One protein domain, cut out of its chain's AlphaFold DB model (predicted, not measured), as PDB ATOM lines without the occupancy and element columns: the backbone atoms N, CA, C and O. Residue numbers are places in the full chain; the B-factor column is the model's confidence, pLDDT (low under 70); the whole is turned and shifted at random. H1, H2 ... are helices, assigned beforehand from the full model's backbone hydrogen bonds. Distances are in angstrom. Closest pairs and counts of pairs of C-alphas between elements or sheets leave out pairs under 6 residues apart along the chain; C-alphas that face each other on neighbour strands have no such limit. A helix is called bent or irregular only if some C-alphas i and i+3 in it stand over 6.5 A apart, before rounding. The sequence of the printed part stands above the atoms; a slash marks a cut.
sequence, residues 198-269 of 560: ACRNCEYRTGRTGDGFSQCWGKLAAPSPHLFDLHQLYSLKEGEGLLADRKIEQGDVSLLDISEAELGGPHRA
ATOM      1  N   ALA A 198      35.497  42.492 -16.714       93.06
ATOM      2  CA  ALA A 198      36.946  42.283 -16.674       93.06
ATOM      3  C   ALA A 198      37.585  42.731 -15.341       93.06
ATOM      4  O   ALA A 198      38.590  42.159 -14.922       93.06
ATOM      5  N   CYS A 199      36.977  43.686 -14.623       94.50
ATOM      6  CA  CYS A 199      37.442  44.118 -13.303       94.50
ATOM      7  C   CYS A 199      37.293  43.038 -12.220       94.50
ATOM      8  O   CYS A 199      37.918  43.161 -11.166       94.50
ATOM      9  N   ARG A 200      36.519  41.967 -12.460       93.44
ATOM     10  CA  ARG A 200      36.381  40.839 -11.526       93.44
ATOM     11  C   ARG A 200      37.735  40.252 -11.133       93.44
ATOM     12  O   ARG A 200      37.927  39.937  -9.960       93.44
ATOM     13  N   ASN A 201      38.632  40.126 -12.112       91.06
ATOM     14  CA  ASN A 201      39.971  39.552 -11.970       91.06
ATOM     15  C   ASN A 201      41.061  40.642 -11.949       91.06
ATOM     16  O   ASN A 201      42.197  40.377 -12.326       91.06
ATOM     17  N   CYS A 202      40.715  41.876 -11.571       91.06
ATOM     18  CA  CYS A 202      41.679  42.969 -11.471       91.06
ATOM     19  C   CYS A 202      42.792  42.612 -10.472       91.06
ATOM     20  O   CYS A 202      42.503  42.308  -9.315       91.06
ATOM     21  N   GLU A 203      44.055  42.701 -10.892       90.31
ATOM     22  CA  GLU A 203      45.220  42.438 -10.028       90.31
ATOM     23  C   GLU A 203      45.302  43.399  -8.829       90.31
ATOM     24  O   GLU A 203      45.827  43.056  -7.772       90.31
ATOM     25  N   TYR A 204      44.703  44.586  -8.959       91.12
ATOM     26  CA  TYR A 204      44.610  45.583  -7.893       91.12
ATOM     27  C   TYR A 204      43.393  45.399  -6.979       91.12
ATOM     28  O   TYR A 204      43.150  46.252  -6.123       91.12
ATOM     29  N   ARG A 205      42.623  44.312  -7.134       91.62
ATOM     30  CA  ARG A 205      41.568  43.890  -6.199       91.62
ATOM     31  C   ARG A 205      42.185  43.012  -5.114       91.62
ATOM     32  O   ARG A 205      42.011  41.797  -5.077       91.62
ATOM     33  N   THR A 206      42.962  43.650  -4.250       87.94
ATOM     34  CA  THR A 206      43.770  42.988  -3.217       87.94
ATOM     35  C   THR A 206      43.001  42.745  -1.919       87.94
ATOM     36  O   THR A 206      43.496  42.039  -1.041       87.94
ATOM     37  N   GLY A 207      41.818  43.352  -1.768       84.06
ATOM     38  CA  GLY A 207      41.024  43.302  -0.537       84.06
ATOM     39  C   GLY A 207      41.572  44.198   0.578       84.06
ATOM     40  O   GLY A 207      41.037  44.202   1.684       84.06
ATOM     41  N   ARG A 208      42.637  44.962   0.307       86.44
ATOM     42  CA  ARG A 208      43.177  45.966   1.227       86.44
ATOM     43  C   ARG A 208      42.371  47.256   1.120       86.44
ATOM     44  O   ARG A 208      41.913  47.630   0.043       86.44
ATOM     45  N   THR A 209      42.259  47.975   2.231       86.12
ATOM     46  CA  THR A 209      41.616  49.291   2.254       86.12
ATOM     47  C   THR A 209      42.296  50.237   1.267       86.12
ATOM     48  O   THR A 209      43.505  50.452   1.344       86.12
ATOM     49  N   GLY A 210      41.510  50.813   0.353       85.56
ATOM     50  CA  GLY A 210      42.010  51.755  -0.649       85.56
ATOM     51  C   GLY A 210      42.814  51.109  -1.779       85.56
ATOM     52  O   GLY A 210      43.634  51.791  -2.390       85.56
ATOM     53  N   ASP A 211      42.612  49.818  -2.060       91.69
ATOM     54  CA  ASP A 211      43.231  49.170  -3.217       91.69
ATOM     55  C   ASP A 211      42.796  49.788  -4.562       91.69
ATOM     56  O   ASP A 211      41.824  50.544  -4.646       91.69
ATOM     57  N   GLY A 212      43.549  49.511  -5.631       90.62
ATOM     58  CA  GLY A 212      43.313  50.142  -6.935       90.62
ATOM     59  C   GLY A 212      41.940  49.807  -7.526       90.62
ATOM     60  O   GLY A 212      41.338  50.652  -8.187       90.62
ATOM     61  N   PHE A 213      41.399  48.619  -7.232       93.12
ATOM     62  CA  PHE A 213      40.021  48.273  -7.583       93.12
ATOM     63  C   PHE A 213      39.018  49.208  -6.900       93.12
ATOM     64  O   PHE A 213      38.191  49.810  -7.582       93.12
ATOM     65  N   SER A 214      39.134  49.388  -5.583       92.94
ATOM     66  CA  SER A 214      38.257  50.267  -4.800       92.94
ATOM     67  C   SER A 214      38.389  51.731  -5.217       92.94
ATOM     68  O   SER A 214      37.400  52.457  -5.214       92.94
ATOM     69  N   GLN A 215      39.585  52.171  -5.622       91.56
ATOM     70  CA  GLN A 215      39.792  53.515  -6.176       91.56
ATOM     71  C   GLN A 215      39.068  53.699  -7.514       91.56
ATOM     72  O   GLN A 215      38.434  54.730  -7.719       91.56
ATOM     73  N   CYS A 216      39.122  52.701  -8.402       92.00
ATOM     74  CA  CYS A 216      38.425  52.755  -9.689       92.00
ATOM     75  C   CYS A 216      36.899  52.693  -9.524       92.00
ATOM     76  O   CYS A 216      36.173  53.416 -10.195       92.00
ATOM     77  N   TRP A 217      36.408  51.819  -8.644       94.38
ATOM     78  CA  TRP A 217      34.978  51.535  -8.483       94.38
ATOM     79  C   TRP A 217      34.269  52.468  -7.488       94.38
ATOM     80  O   TRP A 217      33.044  52.605  -7.521       94.38
ATOM     81  N   GLY A 218      35.004  53.112  -6.580       93.56
ATOM     82  CA  GLY A 218      34.438  53.969  -5.543       93.56
ATOM     83  C   GLY A 218      33.380  53.241  -4.707       93.56
ATOM     84  O   GLY A 218      33.621  52.159  -4.173       93.56
ATOM     85  N   LYS A 219      32.176  53.820  -4.606       93.75
ATOM     86  CA  LYS A 219      31.058  53.233  -3.842       93.75
ATOM     87  C   LYS A 219      30.566  51.901  -4.413       93.75
ATOM     88  O   LYS A 219      30.054  51.087  -3.651       93.75
ATOM     89  N   LEU A 220      30.748  51.663  -5.714       95.69
ATOM     90  CA  LEU A 220      30.333  50.417  -6.364       95.69
ATOM     91  C   LEU A 220      31.179  49.217  -5.915       95.69
ATOM     92  O   LEU A 220      30.763  48.085  -6.096       95.69
ATOM     93  N   ALA A 221      32.340  49.436  -5.287       94.12
ATOM     94  CA  ALA A 221      33.134  48.350  -4.709       94.12
ATOM     95  C   ALA A 221      32.559  47.801  -3.391       94.12
ATOM     96  O   ALA A 221      32.977  46.734  -2.948       94.12
ATOM     97  N   ALA A 222      31.668  48.548  -2.728       91.94
ATOM     98  CA  ALA A 222      31.249  48.281  -1.354       91.94
ATOM     99  C   ALA A 222      30.279  47.097  -1.162       91.94
ATOM    100  O   ALA A 222      30.355  46.476  -0.098       91.94
ATOM    101  N   PRO A 223      29.354  46.776  -2.094       93.50
ATOM    102  CA  PRO A 223      28.389  45.702  -1.870       93.50
ATOM    103  C   PRO A 223      29.036  44.344  -1.586       93.50
ATOM    104  O   PRO A 223      29.989  43.933  -2.246       93.50
ATOM    105  N   SER A 224      28.478  43.644  -0.599       90.00
ATOM    106  CA  SER A 224      28.871  42.298  -0.190       90.00
ATOM    107  C   SER A 224      27.616  41.528   0.241       90.00
ATOM    108  O   SER A 224      26.942  41.975   1.172       90.00
ATOM    109  N   PRO A 225      27.266  40.404  -0.408       92.12
ATOM    110  CA  PRO A 225      27.945  39.809  -1.563       92.12
ATOM    111  C   PRO A 225      27.878  40.692  -2.823       92.12
ATOM    112  O   PRO A 225      26.849  41.296  -3.129       92.12
ATOM    113  N   HIS A 226      28.983  40.749  -3.564       94.31
ATOM    114  CA  HIS A 226      29.111  41.526  -4.796       94.31
ATOM    115  C   HIS A 226      28.570  40.721  -5.987       94.31
ATOM    116  O   HIS A 226      28.641  39.492  -5.999       94.31
ATOM    117  N   LEU A 227      28.117  41.391  -7.049       95.88
ATOM    118  CA  LEU A 227      27.671  40.776  -8.313       95.88
ATOM    119  C   LEU A 227      28.662  39.707  -8.819       95.88
ATOM    120  O   LEU A 227      28.282  38.610  -9.215       95.88
ATOM    121  N   PHE A 228      29.958  40.008  -8.726       94.81
ATOM    122  CA  PHE A 228      31.070  39.129  -9.118       94.81
ATOM    123  C   PHE A 228      31.159  37.790  -8.376       94.81
ATOM    124  O   PHE A 228      31.896  36.905  -8.835       94.81
ATOM    125  N   ASP A 229      30.437  37.647  -7.268       93.44
ATOM    126  CA  ASP A 229      30.373  36.420  -6.486       93.44
ATOM    127  C   ASP A 229      29.365  35.418  -7.070       93.44
ATOM    128  O   ASP A 229      29.396  34.243  -6.695       93.44
ATOM    129  N   LEU A 230      28.504  35.819  -8.020       95.19
ATOM    130  CA  LEU A 230      27.597  34.886  -8.693       95.19
ATOM    131  C   LEU A 230      28.390  33.819  -9.464       95.19
ATOM    132  O   LEU A 230      29.257  34.117 -10.295       95.19
ATOM    133  N   HIS A 231      28.043  32.555  -9.224       94.12
ATOM    134  CA  HIS A 231      28.635  31.416  -9.907       94.12
ATOM    135  C   HIS A 231      28.489  31.533 -11.434       94.12
ATOM    136  O   HIS A 231      27.383  31.675 -11.957       94.12
ATOM    137  N   GLN A 232      29.619  31.448 -12.147       93.81
ATOM    138  CA  GLN A 232      29.695  31.492 -13.614       93.81
ATOM    139  C   GLN A 232      28.968  32.705 -14.227       93.81
ATOM    140  O   GLN A 232      28.335  32.585 -15.273       93.81
ATOM    141  N   LEU A 233      29.051  33.884 -13.593       94.69
ATOM    142  CA  LEU A 233      28.369  35.105 -14.048       94.69
ATOM    143  C   LEU A 233      28.608  35.439 -15.533       94.69
ATOM    144  O   LEU A 233      27.685  35.882 -16.207       94.69
ATOM    145  N   TYR A 234      29.809  35.187 -16.070       93.50
ATOM    146  CA  TYR A 234      30.116  35.439 -17.488       93.50
ATOM    147  C   TYR A 234      29.241  34.644 -18.471       93.50
ATOM    148  O   TYR A 234      29.218  34.962 -19.658       93.50
ATOM    149  N   SER A 235      28.565  33.585 -18.009       94.94
ATOM    150  CA  SER A 235      27.647  32.797 -18.837       94.94
ATOM    151  C   SER A 235      26.308  33.500 -19.078       94.94
ATOM    152  O   SER A 235      25.594  33.137 -20.013       94.94
ATOM    153  N   LEU A 236      25.970  34.511 -18.269       95.88
ATOM    154  CA  LEU A 236      24.727  35.263 -18.391       95.88
ATOM    155  C   LEU A 236      24.902  36.418 -19.377       95.88
ATOM    156  O   LEU A 236      25.750  37.299 -19.205       95.88
ATOM    157  N   LYS A 237      24.068  36.409 -20.415       94.19
ATOM    158  CA  LYS A 237      24.043  37.419 -21.472       94.19
ATOM    159  C   LYS A 237      22.710  38.136 -21.488       94.19
ATOM    160  O   LYS A 237      21.682  37.551 -21.155       94.19
ATOM    161  N   GLU A 238      22.737  39.373 -21.956       87.69
ATOM    162  CA  GLU A 238      21.537  40.147 -22.215       87.69
ATOM    163  C   GLU A 238      21.706  40.941 -23.515       87.69
ATOM    164  O   GLU A 238      22.527  41.855 -23.616       87.69
ATOM    165  N   GLY A 239      20.964  40.535 -24.551       87.88
ATOM    166  CA  GLY A 239      21.257  40.938 -25.926       87.88
ATOM    167  C   GLY A 239      22.624  40.414 -26.380       87.88
ATOM    168  O   GLY A 239      22.960  39.253 -26.149       87.88
ATOM    169  N   GLU A 240      23.418  41.284 -27.003       87.19
ATOM    170  CA  GLU A 240      24.774  40.966 -27.480       87.19
ATOM    171  C   GLU A 240      25.850  41.051 -26.374       87.19
ATOM    172  O   GLU A 240      26.992  40.639 -26.585       87.19
ATOM    173  N   GLY A 241      25.512  41.585 -25.192       92.50
ATOM    174  CA  GLY A 241      26.455  41.864 -24.101       92.50
ATOM    175  C   GLY A 241      26.354  40.906 -22.910       92.50
ATOM    176  O   GLY A 241      25.435  40.090 -22.805       92.50
ATOM    177  N   LEU A 242      27.307  41.019 -21.978       96.25
ATOM    178  CA  LEU A 242      27.231  40.341 -20.683       96.25
ATOM    179  C   LEU A 242      26.195  41.032 -19.793       96.25
ATOM    180  O   LEU A 242      26.203  42.258 -19.677       96.25
ATOM    181  N   LEU A 243      25.378  40.245 -19.085       96.62
ATOM    182  CA  LEU A 243      24.472  40.770 -18.053       96.62
ATOM    183  C   LEU A 243      25.248  41.608 -17.025       96.62
ATOM    184  O   LEU A 243      24.797  42.667 -16.603       96.62
ATOM    185  N   ALA A 244      26.446  41.141 -16.662       97.00
ATOM    186  CA  ALA A 244      27.311  41.810 -15.703       97.00
ATOM    187  C   ALA A 244      27.661  43.246 -16.110       97.00
ATOM    188  O   ALA A 244      27.598  44.133 -15.269       97.00
ATOM    189  N   ASP A 245      28.007  43.484 -17.377       97.06
ATOM    190  CA  ASP A 245      28.382  44.822 -17.845       97.06
ATOM    191  C   ASP A 245      27.182  45.776 -17.776       97.06
ATOM    192  O   ASP A 245      27.313  46.883 -17.263       97.06
ATOM    193  N   ARG A 246      25.985  45.309 -18.160       96.31
ATOM    194  CA  ARG A 246      24.754  46.114 -18.064       96.31
ATOM    195  C   ARG A 246      24.405  46.469 -16.620       96.31
ATOM    196  O   ARG A 246      24.074  47.613 -16.325       96.31
ATOM    197  N   LYS A 247      24.503  45.495 -15.713       97.56
ATOM    198  CA  LYS A 247      24.271  45.694 -14.275       97.56
ATOM    199  C   LYS A 247      25.260  46.698 -13.678       97.56
ATOM    200  O   LYS A 247      24.863  47.583 -12.929       97.56
ATOM    201  N   ILE A 248      26.530  46.624 -14.078       97.06
ATOM    202  CA  ILE A 248      27.562  47.591 -13.675       97.06
ATOM    203  C   ILE A 248      27.222  49.002 -14.167       97.06
ATOM    204  O   ILE A 248      27.300  49.943 -13.380       97.06
ATOM    205  N   GLU A 249      26.804  49.156 -15.426       95.44
ATOM    206  CA  GLU A 249      26.370  50.446 -15.985       95.44
ATOM    207  C   GLU A 249      25.159  51.037 -15.242       95.44
ATOM    208  O   GLU A 249      25.056  52.253 -15.094       95.44
ATOM    209  N   GLN A 250      24.263  50.182 -14.739       96.00
ATOM    210  CA  GLN A 250      23.088  50.570 -13.949       96.00
ATOM    211  C   GLN A 250      23.413  50.882 -12.478       96.00
ATOM    212  O   GLN A 250      22.600  51.499 -11.791       96.00
ATOM    213  N   GLY A 251      24.597  50.495 -11.994       96.50
ATOM    214  CA  GLY A 251      24.974  50.580 -10.579       96.50
ATOM    215  C   GLY A 251      24.477  49.410  -9.719       96.50
ATOM    216  O   GLY A 251      24.722  49.404  -8.512       96.50
ATOM    217  N   ASP A 252      23.853  48.406 -10.336       97.19
ATOM    218  CA  ASP A 252      23.319  47.184  -9.724       97.19
ATOM    219  C   ASP A 252      24.449  46.164  -9.497       97.19
ATOM    220  O   ASP A 252      24.614  45.181 -10.223       97.19
ATOM    221  N   VAL A 253      25.309  46.436  -8.520       97.00
ATOM    222  CA  VAL A 253      26.551  45.671  -8.294       97.00
ATOM    223  C   VAL A 253      26.493  44.760  -7.065       97.00
ATOM    224  O   VAL A 253      27.492  44.116  -6.729       97.00
ATOM    225  N   SER A 254      25.334  44.641  -6.411       96.88
ATOM    226  CA  SER A 254      25.075  43.599  -5.414       96.88
ATOM    227  C   SER A 254      24.686  42.288  -6.092       96.88
ATOM    228  O   SER A 254      23.989  42.264  -7.105       96.88
ATOM    229  N   LEU A 255      25.055  41.158  -5.486       95.62
ATOM    230  CA  LEU A 255      24.537  39.849  -5.902       95.62
ATOM    231  C   LEU A 255      23.000  39.799  -5.834       95.62
ATOM    232  O   LEU A 255      22.362  39.080  -6.602       95.62
ATOM    233  N   LEU A 256      22.408  40.551  -4.902       95.31
ATOM    234  CA  LEU A 256      20.964  40.569  -4.666       95.31
ATOM    235  C   LEU A 256      20.185  41.363  -5.725       95.31
ATOM    236  O   LEU A 256      18.976  41.159  -5.835       95.31
ATOM    237  N   ASP A 257      20.870  42.180  -6.532       96.69
ATOM    238  CA  ASP A 257      20.273  42.952  -7.633       96.69
ATOM    239  C   ASP A 257      19.996  42.078  -8.875       96.69
ATOM    240  O   ASP A 257      19.418  42.526  -9.869       96.69
ATOM    241  N   ILE A 258      20.401  40.803  -8.825       96.06
ATOM    242  CA  ILE A 258      20.133  39.799  -9.853       96.06
ATOM    243  C   ILE A 258      18.849  39.049  -9.495       96.06
ATOM    244  O   ILE A 258      18.713  38.428  -8.436       96.06
ATOM    245  N   SER A 259      17.891  39.069 -10.408       94.88
ATOM    246  CA  SER A 259      16.631  38.341 -10.327       94.88
ATOM    247  C   SER A 259      16.757  36.923 -10.897       94.88
ATOM    248  O   SER A 259      17.617  36.619 -11.719       94.88
ATOM    249  N   GLU A 260      15.853  36.022 -10.498       94.81
ATOM    250  CA  GLU A 260      15.834  34.657 -11.051       94.81
ATOM    251  C   GLU A 260      15.464  34.601 -12.544       94.81
ATOM    252  O   GLU A 260      15.758  33.605 -13.206       94.81
ATOM    253  N   ALA A 261      14.806  35.643 -13.062       94.81
ATOM    254  CA  ALA A 261      14.424  35.746 -14.470       94.81
ATOM    255  C   ALA A 261      15.628  36.029 -15.382       94.81
ATOM    256  O   ALA A 261      15.599  35.669 -16.553       94.81
ATOM    257  N   GLU A 262      16.691  36.619 -14.830       95.94
ATOM    258  CA  GLU A 262      17.941  36.917 -15.538       95.94
ATOM    259  C   GLU A 262      18.902  35.715 -15.566       95.94
ATOM    260  O   GLU A 262      19.934  35.748 -16.236       95.94
ATOM    261  N   LEU A 263      18.577  34.634 -14.849       95.88
ATOM    262  CA  LEU A 263      19.379  33.417 -14.829       95.88
ATOM    263  C   LEU A 263      19.057  32.514 -16.024       95.88
ATOM    264  O   LEU A 263      17.893  32.258 -16.340       95.88
ATOM    265  N   GLY A 264      20.090  31.921 -16.621       92.38
ATOM    266  CA  GLY A 264      19.953  31.067 -17.797       92.38
ATOM    267  C   GLY A 264      21.085  30.055 -17.955       92.38
ATOM    268  O   GLY A 264      22.049  30.032 -17.193       92.38
ATOM    269  N   GLY A 265      20.946  29.194 -18.965       93.00
ATOM    270  CA  GLY A 265      21.966  28.210 -19.322       93.00
ATOM    271  C   GLY A 265      22.145  27.071 -18.303       93.00
ATOM    272  O   GLY A 265      21.301  26.869 -17.424       93.00
ATOM    273  N   PRO A 266      23.245  26.303 -18.420       92.81
ATOM    274  CA  PRO A 266      23.472  25.087 -17.631       92.81
ATOM    275  C   PRO A 266      23.707  25.358 -16.137       92.81
ATOM    276  O   PRO A 266      23.526  24.470 -15.311       92.81
ATOM    277  N   HIS A 267      24.071  26.588 -15.764       94.12
ATOM    278  CA  HIS A 267      24.395  26.959 -14.382       94.12
ATOM    279  C   HIS A 267      23.202  27.513 -13.591       94.12
ATOM    280  O   HIS A 267      23.335  27.794 -12.397       94.12
ATOM    281  N   ARG A 268      22.026  27.642 -14.227       95.00
ATOM    282  CA  ARG A 268      20.831  28.272 -13.645       95.00
ATOM    283  C   ARG A 268      20.424  27.670 -12.300       95.00
ATOM    284  O   ARG A 268      20.079  28.416 -11.388       95.00
ATOM    285  N   ALA A 269      20.465  26.343 -12.163       93.75
ATOM    286  CA  ALA A 269      20.079  25.662 -10.924       93.75
ATOM    287  C   ALA A 269      20.975  26.084  -9.745       93.75
ATOM    288  O   ALA A 269      20.471  26.528  -8.712       93.75
TER     289      ALA A 269
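Overview. This is residues 198 to 269 of the 560 residues of the protein "DUF2779 domain-containing protein" of Verrucomicrobiae bacterium DG1235 (UniProt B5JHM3). Little regular structure is here: short helices H1 and H2 sit near each other towards one end of an elongated body, and H3 lies in the other part among long loops, residues 222 to 242 and 251 to 269. The 72 printed residues hold H1, H2 and H3 in that order and no named strand; the class is all helix, with 22 residues in named elements. The whole is compact, radius of gyration of the C-alphas 12.6 A, spanning 36 by 21 by 21 A.

Along the chain. Find C-alpha 198 at (36.946, 42.283, -16.674), where H1, residues 198 to 201, begins. H2, residues 212 to 221, runs 10.6 A and is irregular: C-alphas 216 and 219 are 9.4 A apart. H3, residues 243 to 250, runs 10.7 A to C-alpha 250 at (23.088, 50.570, -13.949).

Arrangement. H1 and H2 are close but not clearly touching; their closest C-alphas, Cys 199 and Phe 213, are 7.5 A apart. H3 is apart from H1, and only just from H2, at 8.3 A. In H3 every O i to N i+4 pair is within hydrogen-bond range, in H2 3 of 6; H1 is too short for one. Residues 237 to 238 pair antiparallel with 241 to 242.

Size, cuts and confidence. The farthest C-alphas, Gly 210 and Pro 266, are 36.7 A apart. The printed part has no cut; the link from H2 to H3 is long, and no printed residue is under 70 in pLDDT.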